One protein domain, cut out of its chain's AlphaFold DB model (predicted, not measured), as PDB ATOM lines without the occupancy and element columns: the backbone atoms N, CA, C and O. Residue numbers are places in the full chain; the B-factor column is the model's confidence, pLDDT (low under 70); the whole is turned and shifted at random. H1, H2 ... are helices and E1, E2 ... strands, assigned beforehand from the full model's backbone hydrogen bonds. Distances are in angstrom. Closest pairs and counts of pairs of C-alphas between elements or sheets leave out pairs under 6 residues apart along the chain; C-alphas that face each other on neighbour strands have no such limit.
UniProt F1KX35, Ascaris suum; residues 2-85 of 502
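AT A GLANCE: This is residues 2 to 85 of the 502 residues of a protein of Ascaris suum (UniProt F1KX35). A pair of very short parallel strands, E1 and E2, sits in the middle, with helix H2 packing mainly on E2 and the longer helix H3 set off on the other side of the strands. The small helix H1 lies far out, and residues 76 to 81, of which 76 belongs to H3, stick out. The printed part has 84 residues, with three named helices and two named strands in the order H1, E1, H2, E2, H3; it is mostly helix by class, with 37 residues in named elements, under half. It is elongated, spanning 43 by 27 by 23 A, and only just loose, close to compact, with a radius of gyration of the C-alphas of 14.7 A.

HOW THE PARTS SIT: E1, residues 12 to 14, and E2, residues 46 to 48, are parallel neighbours at 28 degrees; N 14 and O 47 are 2.8 A apart, within hydrogen-bond range. With H2, residues 29 to 39, between them along the chain, they form a strand-helix-strand unit, two parallel neighbour strands joined through a helix, with a right-handed crossover. The closest C-alphas of H2 and E2 are those of Gln 37 and Ala 48, 5.4 A apart. H3, residues 61 to 76, is apart from E1 and H2. H1, residues 2 to 5, is apart from H2, E2 and H3. Every O i to N i+4 pair is within hydrogen-bond range in H2 and H3; H1 is too short for such a pair.

IN THESE COORDINATES: E1 begins at C-alpha 12, (183.372, 196.185, 191.012), and is 6.7 A long; E2 is 7.1 A. H2 measures 15.3 A, H1 5.5 A. H3 measures 22.2 A and ends at C-alpha 76, (183.101, 186.445, 180.683).

THE WHOLE: The C-alphas of Asp 25 and Pro 80, the two farthest apart, are 44.9 A apart. The printed part has no cut. The links E1 to H2 and E2 to H3 are long. Residues 78 to 81 are under pLDDT 70.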
ATOM      1  N   GLU A   2     174.813 189.297 198.052       82.69
ATOM      2  CA  GLU A   2     174.940 187.842 197.817       82.69
ATOM      3  C   GLU A   2     173.956 186.989 198.638       82.69
ATOM      4  O   GLU A   2     173.057 186.366 198.078       82.69
ATOM      5  N   LYS A   3     174.027 187.087 199.975       79.12
ATOM      6  CA  LYS A   3     173.109 186.415 200.919       79.12
ATOM      7  C   LYS A   3     171.623 186.763 200.729       79.12
ATOM      8  O   LYS A   3     170.762 186.024 201.187       79.12
ATOM      9  N   THR A   4     171.323 187.912 200.124       77.44
ATOM     10  CA  THR A   4     169.971 188.485 199.996       77.44
ATOM     11  C   THR A   4     169.311 188.132 198.659       77.44
ATOM     12  O   THR A   4     168.088 188.082 198.568       77.44
ATOM     13  N   HIS A   5     170.117 187.927 197.613       76.12
ATOM     14  CA  HIS A   5     169.659 187.808 196.223       76.12
ATOM     15  C   HIS A   5     170.257 186.606 195.476       76.12
ATOM     16  O   HIS A   5     170.076 186.503 194.267       76.12
ATOM     17  N   ASN A   6     170.936 185.698 196.188       84.38
ATOM     18  CA  ASN A   6     171.525 184.466 195.656       84.38
ATOM     19  C   ASN A   6     172.409 184.710 194.415       84.38
ATOM     20  O   ASN A   6     172.296 184.035 193.394       84.38
ATOM     21  N   CYS A   7     173.267 185.726 194.512       86.44
ATOM     22  CA  CYS A   7     174.220 186.130 193.484       86.44
ATOM     23  C   CYS A   7     175.653 186.113 194.036       86.44
ATOM     24  O   CYS A   7     175.844 186.078 195.249       86.44
ATOM     25  N   VAL A   8     176.645 186.168 193.146       90.44
ATOM     26  CA  VAL A   8     178.071 186.303 193.485       90.44
ATOM     27  C   VAL A   8     178.590 187.606 192.882       90.44
ATOM     28  O   VAL A   8     178.337 187.884 191.707       90.44
ATOM     29  N   VAL A   9     179.293 188.421 193.667       92.88
ATOM     30  CA  VAL A   9     179.869 189.694 193.206       92.88
ATOM     31  C   VAL A   9     181.290 189.450 192.699       92.88
ATOM     32  O   VAL A   9     182.242 189.404 193.471       92.88
ATOM     33  N   VAL A  10     181.431 189.279 191.382       92.94
ATOM     34  CA  VAL A  10     182.716 188.912 190.753       92.94
ATOM     35  C   VAL A  10     183.687 190.081 190.550       92.94
ATOM     36  O   VAL A  10     184.892 189.863 190.468       92.94
ATOM     37  N   GLU A  11     183.181 191.311 190.425       94.81
ATOM     38  CA  GLU A  11     183.963 192.502 190.070       94.81
ATOM     39  C   GLU A  11     183.194 193.779 190.449       94.81
ATOM     40  O   GLU A  11     181.965 193.818 190.376       94.81
ATOM     41  N   GLY A  12     183.912 194.839 190.827       97.31
ATOM     42  CA  GLY A  12     183.372 196.185 191.012       97.31
ATOM     43  C   GLY A  12     184.219 197.225 190.279       97.31
ATOM     44  O   GLY A  12     185.445 197.225 190.382       97.31
ATOM     45  N   ILE A  13     183.572 198.119 189.531       98.12
ATOM     46  CA  ILE A  13     184.241 199.087 188.651       98.12
ATOM     47  C   ILE A  13     184.010 200.502 189.183       98.12
ATOM     48  O   ILE A  13     182.869 200.955 189.291       98.12
ATOM     49  N   LEU A  14     185.091 201.214 189.503       98.31
ATOM     50  CA  LEU A  14     185.062 202.621 189.890       98.31
ATOM     51  C   LEU A  14     185.429 203.480 188.676       98.31
ATOM     52  O   LEU A  14     186.602 203.604 188.323       98.31
ATOM     53  N   SER A  15     184.405 204.073 188.063       98.25
ATOM     54  CA  SER A  15     184.501 204.956 186.898       98.25
ATOM     55  C   SER A  15     184.441 206.429 187.339       98.25
ATOM     56  O   SER A  15     183.422 206.856 187.893       98.25
ATOM     57  N   PRO A  16     185.512 207.229 187.183       97.44
ATOM     58  CA  PRO A  16     185.461 208.669 187.398       97.44
ATOM     59  C   PRO A  16     184.807 209.369 186.197       97.44
ATOM     60  O   PRO A  16     185.103 209.055 185.052       97.44
ATOM     61  N   VAL A  17     184.006 210.405 186.451       96.06
ATOM     62  CA  VAL A  17     183.405 211.236 185.389       96.06
ATOM     63  C   VAL A  17     184.453 212.032 184.591       96.06
ATOM     64  O   VAL A  17     185.517 212.354 185.124       96.06
ATOM     65  N   ALA A  18     184.169 212.409 183.344       94.50
ATOM     66  CA  ALA A  18     184.975 213.369 182.577       94.50
ATOM     67  C   ALA A  18     184.960 214.795 183.171       94.50
ATOM     68  O   ALA A  18     183.999 215.209 183.824       94.50
ATOM     69  N   ASP A  19     186.017 215.577 182.923       93.19
ATOM     70  CA  ASP A  19     186.121 216.981 183.376       93.19
ATOM     71  C   ASP A  19     185.108 217.911 182.690       93.19
ATOM     72  O   ASP A  19     184.661 218.909 183.264       93.19
ATOM     73  N   SER A  20     184.661 217.525 181.495       90.50
ATOM     74  CA  SER A  20     183.563 218.130 180.734       90.50
ATOM     75  C   SER A  20     182.226 218.181 181.495       90.50
ATOM     76  O   SER A  20     181.350 218.958 181.119       90.50
ATOM     77  N   PHE A  21     182.085 217.459 182.615       86.19
ATOM     78  CA  PHE A  21     180.962 217.590 183.554       86.19
ATOM     79  C   PHE A  21     180.929 218.933 184.317       86.19
ATOM     80  O   PHE A  21     179.903 219.276 184.901       86.19
ATOM     81  N   ARG A  22     182.029 219.709 184.330       80.81
ATOM     82  CA  ARG A  22     182.100 221.116 184.803       80.81
ATOM     83  C   ARG A  22     181.554 221.384 186.222       80.81
ATOM     84  O   ARG A  22     181.167 222.506 186.549       80.81
ATOM     85  N   LYS A  23     181.540 220.376 187.098       86.38
ATOM     86  CA  LYS A  23     181.090 220.519 188.492       86.38
ATOM     87  C   LYS A  23     182.043 221.438 189.288       86.38
ATOM     88  O   LYS A  23     183.256 221.263 189.190       86.38
ATOM     89  N   PRO A  24     181.543 222.364 190.132       85.12
ATOM     90  CA  PRO A  24     182.398 223.142 191.034       85.12
ATOM     91  C   PRO A  24     183.256 222.248 191.946       85.12
ATOM     92  O   PRO A  24     182.801 221.190 192.385       85.12
ATOM     93  N   ASP A  25     184.483 222.684 192.249       85.31
ATOM     94  CA  ASP A  25     185.533 221.915 192.948       85.31
ATOM     95  C   ASP A  25     186.001 220.603 192.264       85.31
ATOM     96  O   ASP A  25     186.703 219.801 192.895       85.31
ATOM     97  N   LEU A  26     185.636 220.330 191.007       91.62
ATOM     98  CA  LEU A  26     186.126 219.144 190.298       91.62
ATOM     99  C   LEU A  26     187.605 219.334 189.906       91.62
ATOM    100  O   LEU A  26     187.942 220.247 189.161       91.62
ATOM    101  N   LEU A  27     188.487 218.475 190.430       93.56
ATOM    102  CA  LEU A  27     189.863 218.336 189.926       93.56
ATOM    103  C   LEU A  27     189.872 217.603 188.586       93.56
ATOM    104  O   LEU A  27     188.907 216.912 188.270       93.56
ATOM    105  N   THR A  28     190.997 217.671 187.878       95.38
ATOM    106  CA  THR A  28     191.218 216.948 186.623       95.38
ATOM    107  C   THR A  28     190.965 215.440 186.730       95.38
ATOM    108  O   THR A  28     191.159 214.810 187.781       95.38
ATOM    109  N   ALA A  29     190.563 214.854 185.604       95.94
ATOM    110  CA  ALA A  29     190.355 213.430 185.391       95.94
ATOM    111  C   ALA A  29     191.574 212.616 185.832       95.94
ATOM    112  O   ALA A  29     191.419 211.650 186.575       95.94
ATOM    113  N   GLU A  30     192.776 213.065 185.466       96.88
ATOM    114  CA  GLU A  30     194.052 212.445 185.829       96.88
ATOM    115  C   GLU A  30     194.210 212.278 187.349       96.88
ATOM    116  O   GLU A  30     194.384 211.159 187.833       96.88
ATOM    117  N   HIS A  31     194.081 213.361 188.128       97.75
ATOM    118  CA  HIS A  31     194.209 213.294 189.585       97.75
ATOM    119  C   HIS A  31     193.130 212.404 190.211       97.75
ATOM    120  O   HIS A  31     193.414 211.651 191.145       97.75
ATOM    121  N   ARG A  32     191.892 212.466 189.706       97.69
ATOM    122  CA  ARG A  32     190.775 211.662 190.228       97.69
ATOM    123  C   ARG A  32     190.956 210.178 189.929       97.69
ATOM    124  O   ARG A  32     190.858 209.374 190.852       97.69
ATOM    125  N   LEU A  33     191.287 209.823 188.689       98.31
ATOM    126  CA  LEU A  33     191.621 208.456 188.297       98.31
ATOM    127  C   LEU A  33     192.819 207.943 189.098       98.31
ATOM    128  O   LEU A  33     192.777 206.817 189.590       98.31
ATOM    129  N   LYS A  34     193.855 208.767 189.311       98.50
ATOM    130  CA  LYS A  34     195.033 208.344 190.070       98.50
ATOM    131  C   LYS A  34     194.732 208.093 191.547       98.50
ATOM    132  O   LYS A  34     195.199 207.094 192.085       98.50
ATOM    133  N   MET A  35     193.913 208.926 192.188       98.38
ATOM    134  CA  MET A  35     193.444 208.666 193.557       98.38
ATOM    135  C   MET A  35     192.593 207.390 193.639       98.38
ATOM    136  O   MET A  35     192.791 206.595 194.553       98.38
ATOM    137  N   VAL A  36     191.705 207.140 192.670       98.25
ATOM    138  CA  VAL A  36     190.903 205.901 192.629       98.25
ATOM    139  C   VAL A  36     191.790 204.667 192.417       98.25
ATOM    140  O   VAL A  36     191.610 203.678 193.121       98.25
ATOM    141  N   GLN A  37     192.794 204.728 191.532       98.44
ATOM    142  CA  GLN A  37     193.790 203.659 191.346       98.44
ATOM    143  C   GLN A  37     194.556 203.326 192.634       98.44
ATOM    144  O   GLN A  37     194.846 202.157 192.873       98.44
ATOM    145  N   LEU A  38     194.898 204.330 193.449       98.44
ATOM    146  CA  LEU A  38     195.580 204.124 194.732       98.44
ATOM    147  C   LEU A  38     194.636 203.499 195.773       98.44
ATOM    148  O   LEU A  38     195.017 202.528 196.419       98.44
ATOM    149  N   ALA A  39     193.393 203.981 195.876       97.81
ATOM    150  CA  ALA A  39     192.392 203.445 196.806       97.81
ATOM    151  C   ALA A  39     192.050 201.963 196.546       97.81
ATOM    152  O   ALA A  39     191.883 201.183 197.479       97.81
ATOM    153  N   VAL A  40     191.970 201.541 195.277       97.75
ATOM    154  CA  VAL A  40     191.660 200.139 194.924       97.75
ATOM    155  C   VAL A  40     192.893 199.238 194.812       97.75
ATOM    156  O   VAL A  40     192.734 198.041 194.597       97.75
ATOM    157  N   ARG A  41     194.114 199.773 194.963       96.81
ATOM    158  CA  ARG A  41     195.382 199.071 194.678       96.81
ATOM    159  C   ARG A  41     195.518 197.708 195.363       96.81
ATOM    160  O   ARG A  41     196.102 196.795 194.788       96.81
ATOM    161  N   ASN A  42     195.003 197.596 196.585       96.12
ATOM    162  CA  ASN A  42     195.086 196.393 197.415       96.12
ATOM    163  C   ASN A  42     193.773 195.581 197.423       96.12
ATOM    164  O   ASN A  42     193.613 194.682 198.245       96.12
ATOM    165  N   SER A  43     192.815 195.906 196.547       97.19
ATOM    166  CA  SER A  43     191.561 195.165 196.408       97.19
ATOM    167  C   SER A  43     191.710 193.988 195.447       97.19
ATOM    168  O   SER A  43     192.347 194.092 194.404       97.19
ATOM    169  N   THR A  44     191.071 192.871 195.783       96.69
ATOM    170  CA  THR A  44     191.009 191.665 194.945       96.69
ATOM    171  C   THR A  44     189.874 191.688 193.919       96.69
ATOM    172  O   THR A  44     189.861 190.847 193.024       96.69
ATOM    173  N   TRP A  45     188.915 192.613 194.049       96.25
ATOM    174  CA  TRP A  45     187.676 192.630 193.254       96.25
ATOM    175  C   TRP A  45     187.262 194.023 192.754       96.25
ATOM    176  O   TRP A  45     186.485 194.117 191.805       96.25
ATOM    177  N   LEU A  46     187.769 195.105 193.360       97.94
ATOM    178  CA  LEU A  46     187.557 196.470 192.871       97.94
ATOM    179  C   LEU A  46     188.665 196.876 191.903       97.94
ATOM    180  O   LEU A  46     189.845 196.703 192.203       97.94
ATOM    181  N   ARG A  47     188.295 197.522 190.796       97.44
ATOM    182  CA  ARG A  47     189.241 198.181 189.887       97.44
ATOM    183  C   ARG A  47     188.822 199.606 189.549       97.44
ATOM    184  O   ARG A  47     187.639 199.940 189.535       97.44
ATOM    185  N   ALA A  48     189.810 200.431 189.230       98.12
ATOM    186  CA  ALA A  48     189.600 201.713 188.578       98.12
ATOM    187  C   ALA A  48     189.389 201.481 187.075       98.12
ATOM    188  O   ALA A  48     190.015 200.587 186.498       98.12
ATOM    189  N   ASP A  49     188.568 202.304 186.431       98.19
ATOM    190  CA  ASP A  49     188.521 202.395 184.971       98.19
ATOM    191  C   ASP A  49     188.667 203.854 184.527       98.19
ATOM    192  O   ASP A  49     188.184 204.765 185.197       98.19
ATOM    193  N   GLY A  50     189.393 204.084 183.433       97.50
ATOM    194  CA  GLY A  50     189.648 205.419 182.898       97.50
ATOM    195  C   GLY A  50     188.689 205.849 181.788       97.50
ATOM    196  O   GLY A  50     188.646 207.037 181.481       97.50
ATOM    197  N   TRP A  51     187.922 204.932 181.190       97.81
ATOM    198  CA  TRP A  51     187.214 205.164 179.931       97.81
ATOM    199  C   TRP A  51     186.275 206.370 179.985       97.81
ATOM    200  O   TRP A  51     186.360 207.230 179.112       97.81
ATOM    201  N   GLU A  52     185.441 206.484 181.025       97.81
ATOM    202  CA  GLU A  52     184.521 207.620 181.183       97.81
ATOM    203  C   GLU A  52     185.278 208.946 181.326       97.81
ATOM    204  O   GLU A  52     184.909 209.928 180.684       97.81
ATOM    205  N   CYS A  53     186.361 208.991 182.112       96.50
ATOM    206  CA  CYS A  53     187.128 210.224 182.303       96.50
ATOM    207  C   CYS A  53     188.048 210.588 181.128       96.50
ATOM    208  O   CYS A  53     188.496 211.729 181.053       96.50
ATOM    209  N   SER A  54     188.291 209.649 180.209       96.19
ATOM    210  CA  SER A  54     188.994 209.870 178.940       96.19
ATOM    211  C   SER A  54     188.089 210.387 177.813       96.19
ATOM    212  O   SER A  54     188.606 210.707 176.743       96.19
ATOM    213  N   GLN A  55     186.769 210.480 178.011       95.69
ATOM    214  CA  GLN A  55     185.870 211.056 177.004       95.69
ATOM    215  C   GLN A  55     186.024 212.583 176.937       95.69
ATOM    216  O   GLN A  55     186.070 213.266 177.963       95.69
ATOM    217  N   SER A  56     186.065 213.132 175.720       91.19
ATOM    218  CA  SER A  56     186.149 214.580 175.473       91.19
ATOM    219  C   SER A  56     184.907 215.334 175.965       91.19
ATOM    220  O   SER A  56     185.015 216.432 176.512       91.19
ATOM    221  N   GLU A  57     183.728 214.729 175.821       92.69
ATOM    222  CA  GLU A  57     182.439 215.289 176.232       92.69
ATOM    223  C   GLU A  57     181.832 214.558 177.433       92.69
ATOM    224  O   GLU A  57     182.238 213.452 177.802       92.69
ATOM    225  N   TRP A  58     180.852 215.192 178.086       91.12
ATOM    226  CA  TRP A  58     180.199 214.586 179.241       91.12
ATOM    227  C   TRP A  58     179.334 213.402 178.800       91.12
ATOM    228  O   TRP A  58     178.352 213.549 178.070       91.12
ATOM    229  N   THR A  59     179.684 212.217 179.291       93.94
ATOM    230  CA  THR A  59     179.003 210.975 178.939       93.94
ATOM    231  C   THR A  59     177.865 210.685 179.917       93.94
ATOM    232  O   THR A  59     178.056 210.640 181.131       93.94
ATOM    233  N   ARG A  60     176.656 210.460 179.389       95.50
ATOM    234  CA  ARG A  60     175.487 210.060 180.189       95.50
ATOM    235  C   ARG A  60     175.721 208.677 180.803       95.50
ATOM    236  O   ARG A  60     176.140 207.767 180.095       95.50
ATOM    237  N   THR A  61     175.352 208.478 182.070       96.88
ATOM    238  CA  THR A  61     175.573 207.219 182.818       96.88
ATOM    239  C   THR A  61     175.077 205.967 182.089       96.88
ATOM    240  O   THR A  61     175.726 204.930 182.152       96.88
ATOM    241  N   LEU A  62     173.979 206.059 181.328       97.31
ATOM    242  CA  LEU A  62     173.497 204.946 180.505       97.31
ATOM    243  C   LEU A  62     174.527 204.481 179.457       97.31
ATOM    244  O   LEU A  62     174.672 203.286 179.228       97.31
ATOM    245  N   HIS A  63     175.260 205.405 178.830       97.19
ATOM    246  CA  HIS A  63     176.285 205.065 177.840       97.19
ATOM    247  C   HIS A  63     177.503 204.418 178.520       97.19
ATOM    248  O   HIS A  63     178.083 203.489 177.969       97.19
ATOM    249  N   VAL A  64     177.840 204.852 179.742       98.00
ATOM    250  CA  VAL A  64     178.880 204.235 180.587       98.00
ATOM    251  C   VAL A  64     178.505 202.794 180.953       98.00
ATOM    252  O   VAL A  64     179.317 201.880 180.817       98.00
ATOM    253  N   LEU A  65     177.251 202.561 181.346       97.88
ATOM    254  CA  LEU A  65     176.733 201.224 181.645       97.88
ATOM    255  C   LEU A  65     176.692 200.334 180.391       97.88
ATOM    256  O   LEU A  65     177.166 199.201 180.434       97.88
ATOM    257  N   ASN A  66     176.218 200.849 179.252       96.94
ATOM    258  CA  ASN A  66     176.241 200.131 177.972       96.94
ATOM    259  C   ASN A  66     177.674 199.847 177.466       96.94
ATOM    260  O   ASN A  66     177.893 198.833 176.803       96.94
ATOM    261  N   HIS A  67     178.663 200.686 177.798       96.81
ATOM    262  CA  HIS A  67     180.078 200.410 177.532       96.81
ATOM    263  C   HIS A  67     180.600 199.248 178.393       96.81
ATOM    264  O   HIS A  67     181.126 198.270 177.855       96.81
ATOM    265  N   PHE A  68     180.420 199.310 179.716       96.56
ATOM    266  CA  PHE A  68     180.909 198.256 180.611       96.56
ATOM    267  C   PHE A  68     180.178 196.926 180.435       96.56
ATOM    268  O   PHE A  68     180.815 195.883 180.551       96.56
ATOM    269  N   LYS A  69     178.891 196.931 180.074       94.75
ATOM    270  CA  LYS A  69     178.160 195.712 179.702       94.75
ATOM    271  C   LYS A  69     178.859 194.977 178.553       94.75
ATOM    272  O   LYS A  69     179.224 193.822 178.733       94.75
ATOM    273  N   LYS A  70     179.191 195.680 177.463       93.50
ATOM    274  CA  LYS A  70     179.936 195.109 176.324       93.50
ATOM    275  C   LYS A  70     181.331 194.607 176.708       93.50
ATOM    276  O   LYS A  70     181.746 193.553 176.234       93.50
ATOM    277  N   GLN A  71     182.055 195.315 177.587       93.69
ATOM    278  CA  GLN A  71     183.333 194.809 178.115       93.69
ATOM    279  C   GLN A  71     183.157 193.494 178.896       93.69
ATOM    280  O   GLN A  71     183.964 192.579 178.750       93.69
ATOM    281  N   LEU A  72     182.125 193.400 179.740       92.75
ATOM    282  CA  LEU A  72     181.876 192.241 180.602       92.75
ATOM    283  C   LEU A  72     181.367 191.030 179.807       92.75
ATOM    284  O   LEU A  72     181.832 189.918 180.049       92.75
ATOM    285  N   GLU A  73     180.499 191.251 178.818       90.00
ATOM    286  CA  GLU A  73     180.050 190.238 177.850       90.00
ATOM    287  C   GLU A  73     181.246 189.615 177.107       90.00
ATOM    288  O   GLU A  73     181.350 188.394 177.019       90.00
ATOM    289  N   LEU A  74     182.212 190.431 176.663       90.06
ATOM    290  CA  LEU A  74     183.453 189.948 176.038       90.06
ATOM    291  C   LEU A  74     184.407 189.246 177.022       90.06
ATOM    292  O   LEU A  74     185.085 188.294 176.641       90.06
ATOM    293  N   LYS A  75     184.487 189.713 178.274       90.50
ATOM    294  CA  LYS A  75     185.414 189.190 179.296       90.50
ATOM    295  C   LYS A  75     184.974 187.844 179.881       90.50
ATOM    296  O   LYS A  75     185.831 187.053 180.271       90.50
ATOM    297  N   TYR A  76     183.668 187.601 179.977       88.06
ATOM    298  CA  TYR A  76     183.101 186.445 180.683       88.06
ATOM    299  C   TYR A  76     182.195 185.549 179.817       88.06
ATOM    300  O   TYR A  76     181.899 184.427 180.226       88.06
ATOM    301  N   GLY A  77     181.807 185.999 178.619       77.75
ATOM    302  CA  GLY A  77     181.025 185.231 177.650       77.75
ATOM    303  C   GLY A  77     179.516 185.197 177.921       77.75
ATOM    304  O   GLY A  77     179.043 185.425 179.034       77.75
ATOM    305  N   ASP A  78     178.756 184.854 176.878       66.06
ATOM    306  CA  ASP A  78     177.288 184.735 176.893       66.06
ATOM    307  C   ASP A  78     176.830 183.381 177.483       66.06
ATOM    308  O   ASP A  78     176.145 182.572 176.858       66.06
ATOM    309  N   GLY A  79     177.336 183.060 178.678       57.94
ATOM    310  CA  GLY A  79     177.091 181.782 179.347       57.94
ATOM    311  C   GLY A  79     175.698 181.685 179.994       57.94
ATOM    312  O   GLY A  79     175.104 182.703 180.347       57.94
ATOM    313  N   PRO A  80     175.194 180.468 180.287       49.75
ATOM    314  CA  PRO A  80     173.865 180.241 180.883       49.75
ATOM    315  C   PRO A  80     173.707 180.740 182.337       49.75
ATOM    316  O   PRO A  80     172.683 180.510 182.975       49.75
ATOM    317  N   SER A  81     174.716 181.418 182.884       61.28
ATOM    318  CA  SER A  81     174.686 182.139 184.165       61.28
ATOM    319  C   SER A  81     175.106 183.603 183.963       61.28
ATOM    320  O   SER A  81     175.860 184.151 184.762       61.28
ATOM    321  N   GLY A  82     174.671 184.185 182.836       76.81
ATOM    322  CA  GLY A  82     175.174 185.431 182.253       76.81
ATOM    323  C   GLY A  82     175.316 186.595 183.232       76.81
ATOM    324  O   GLY A  82     174.457 186.841 184.084       76.81
ATOM    325  N   ILE A  83     176.430 187.319 183.108       88.50
ATOM    326  CA  ILE A  83     176.793 188.371 184.055       88.50
ATOM    327  C   ILE A  83     175.868 189.574 183.948       88.50
ATOM    328  O   ILE A  83     175.567 190.091 182.874       88.50
ATOM    329  N   ARG A  84     175.488 190.073 185.123       90.12
ATOM    330  CA  ARG A  84     174.638 191.240 185.275       90.12
ATOM    331  C   ARG A  84     175.416 192.432 185.814       90.12
ATOM    332  O   ARG A  84     175.772 192.467 186.989       90.12
ATOM    333  N   LEU A  85     175.610 193.441 184.971       94.88
ATOM    334  CA  LEU A  85     176.048 194.759 185.421       94.88
ATOM    335  C   LEU A  85     174.889 195.478 186.129       94.88
ATOM    336  O   LEU A  85     173.784 195.546 185.595       94.88
TER     337      LEU A  85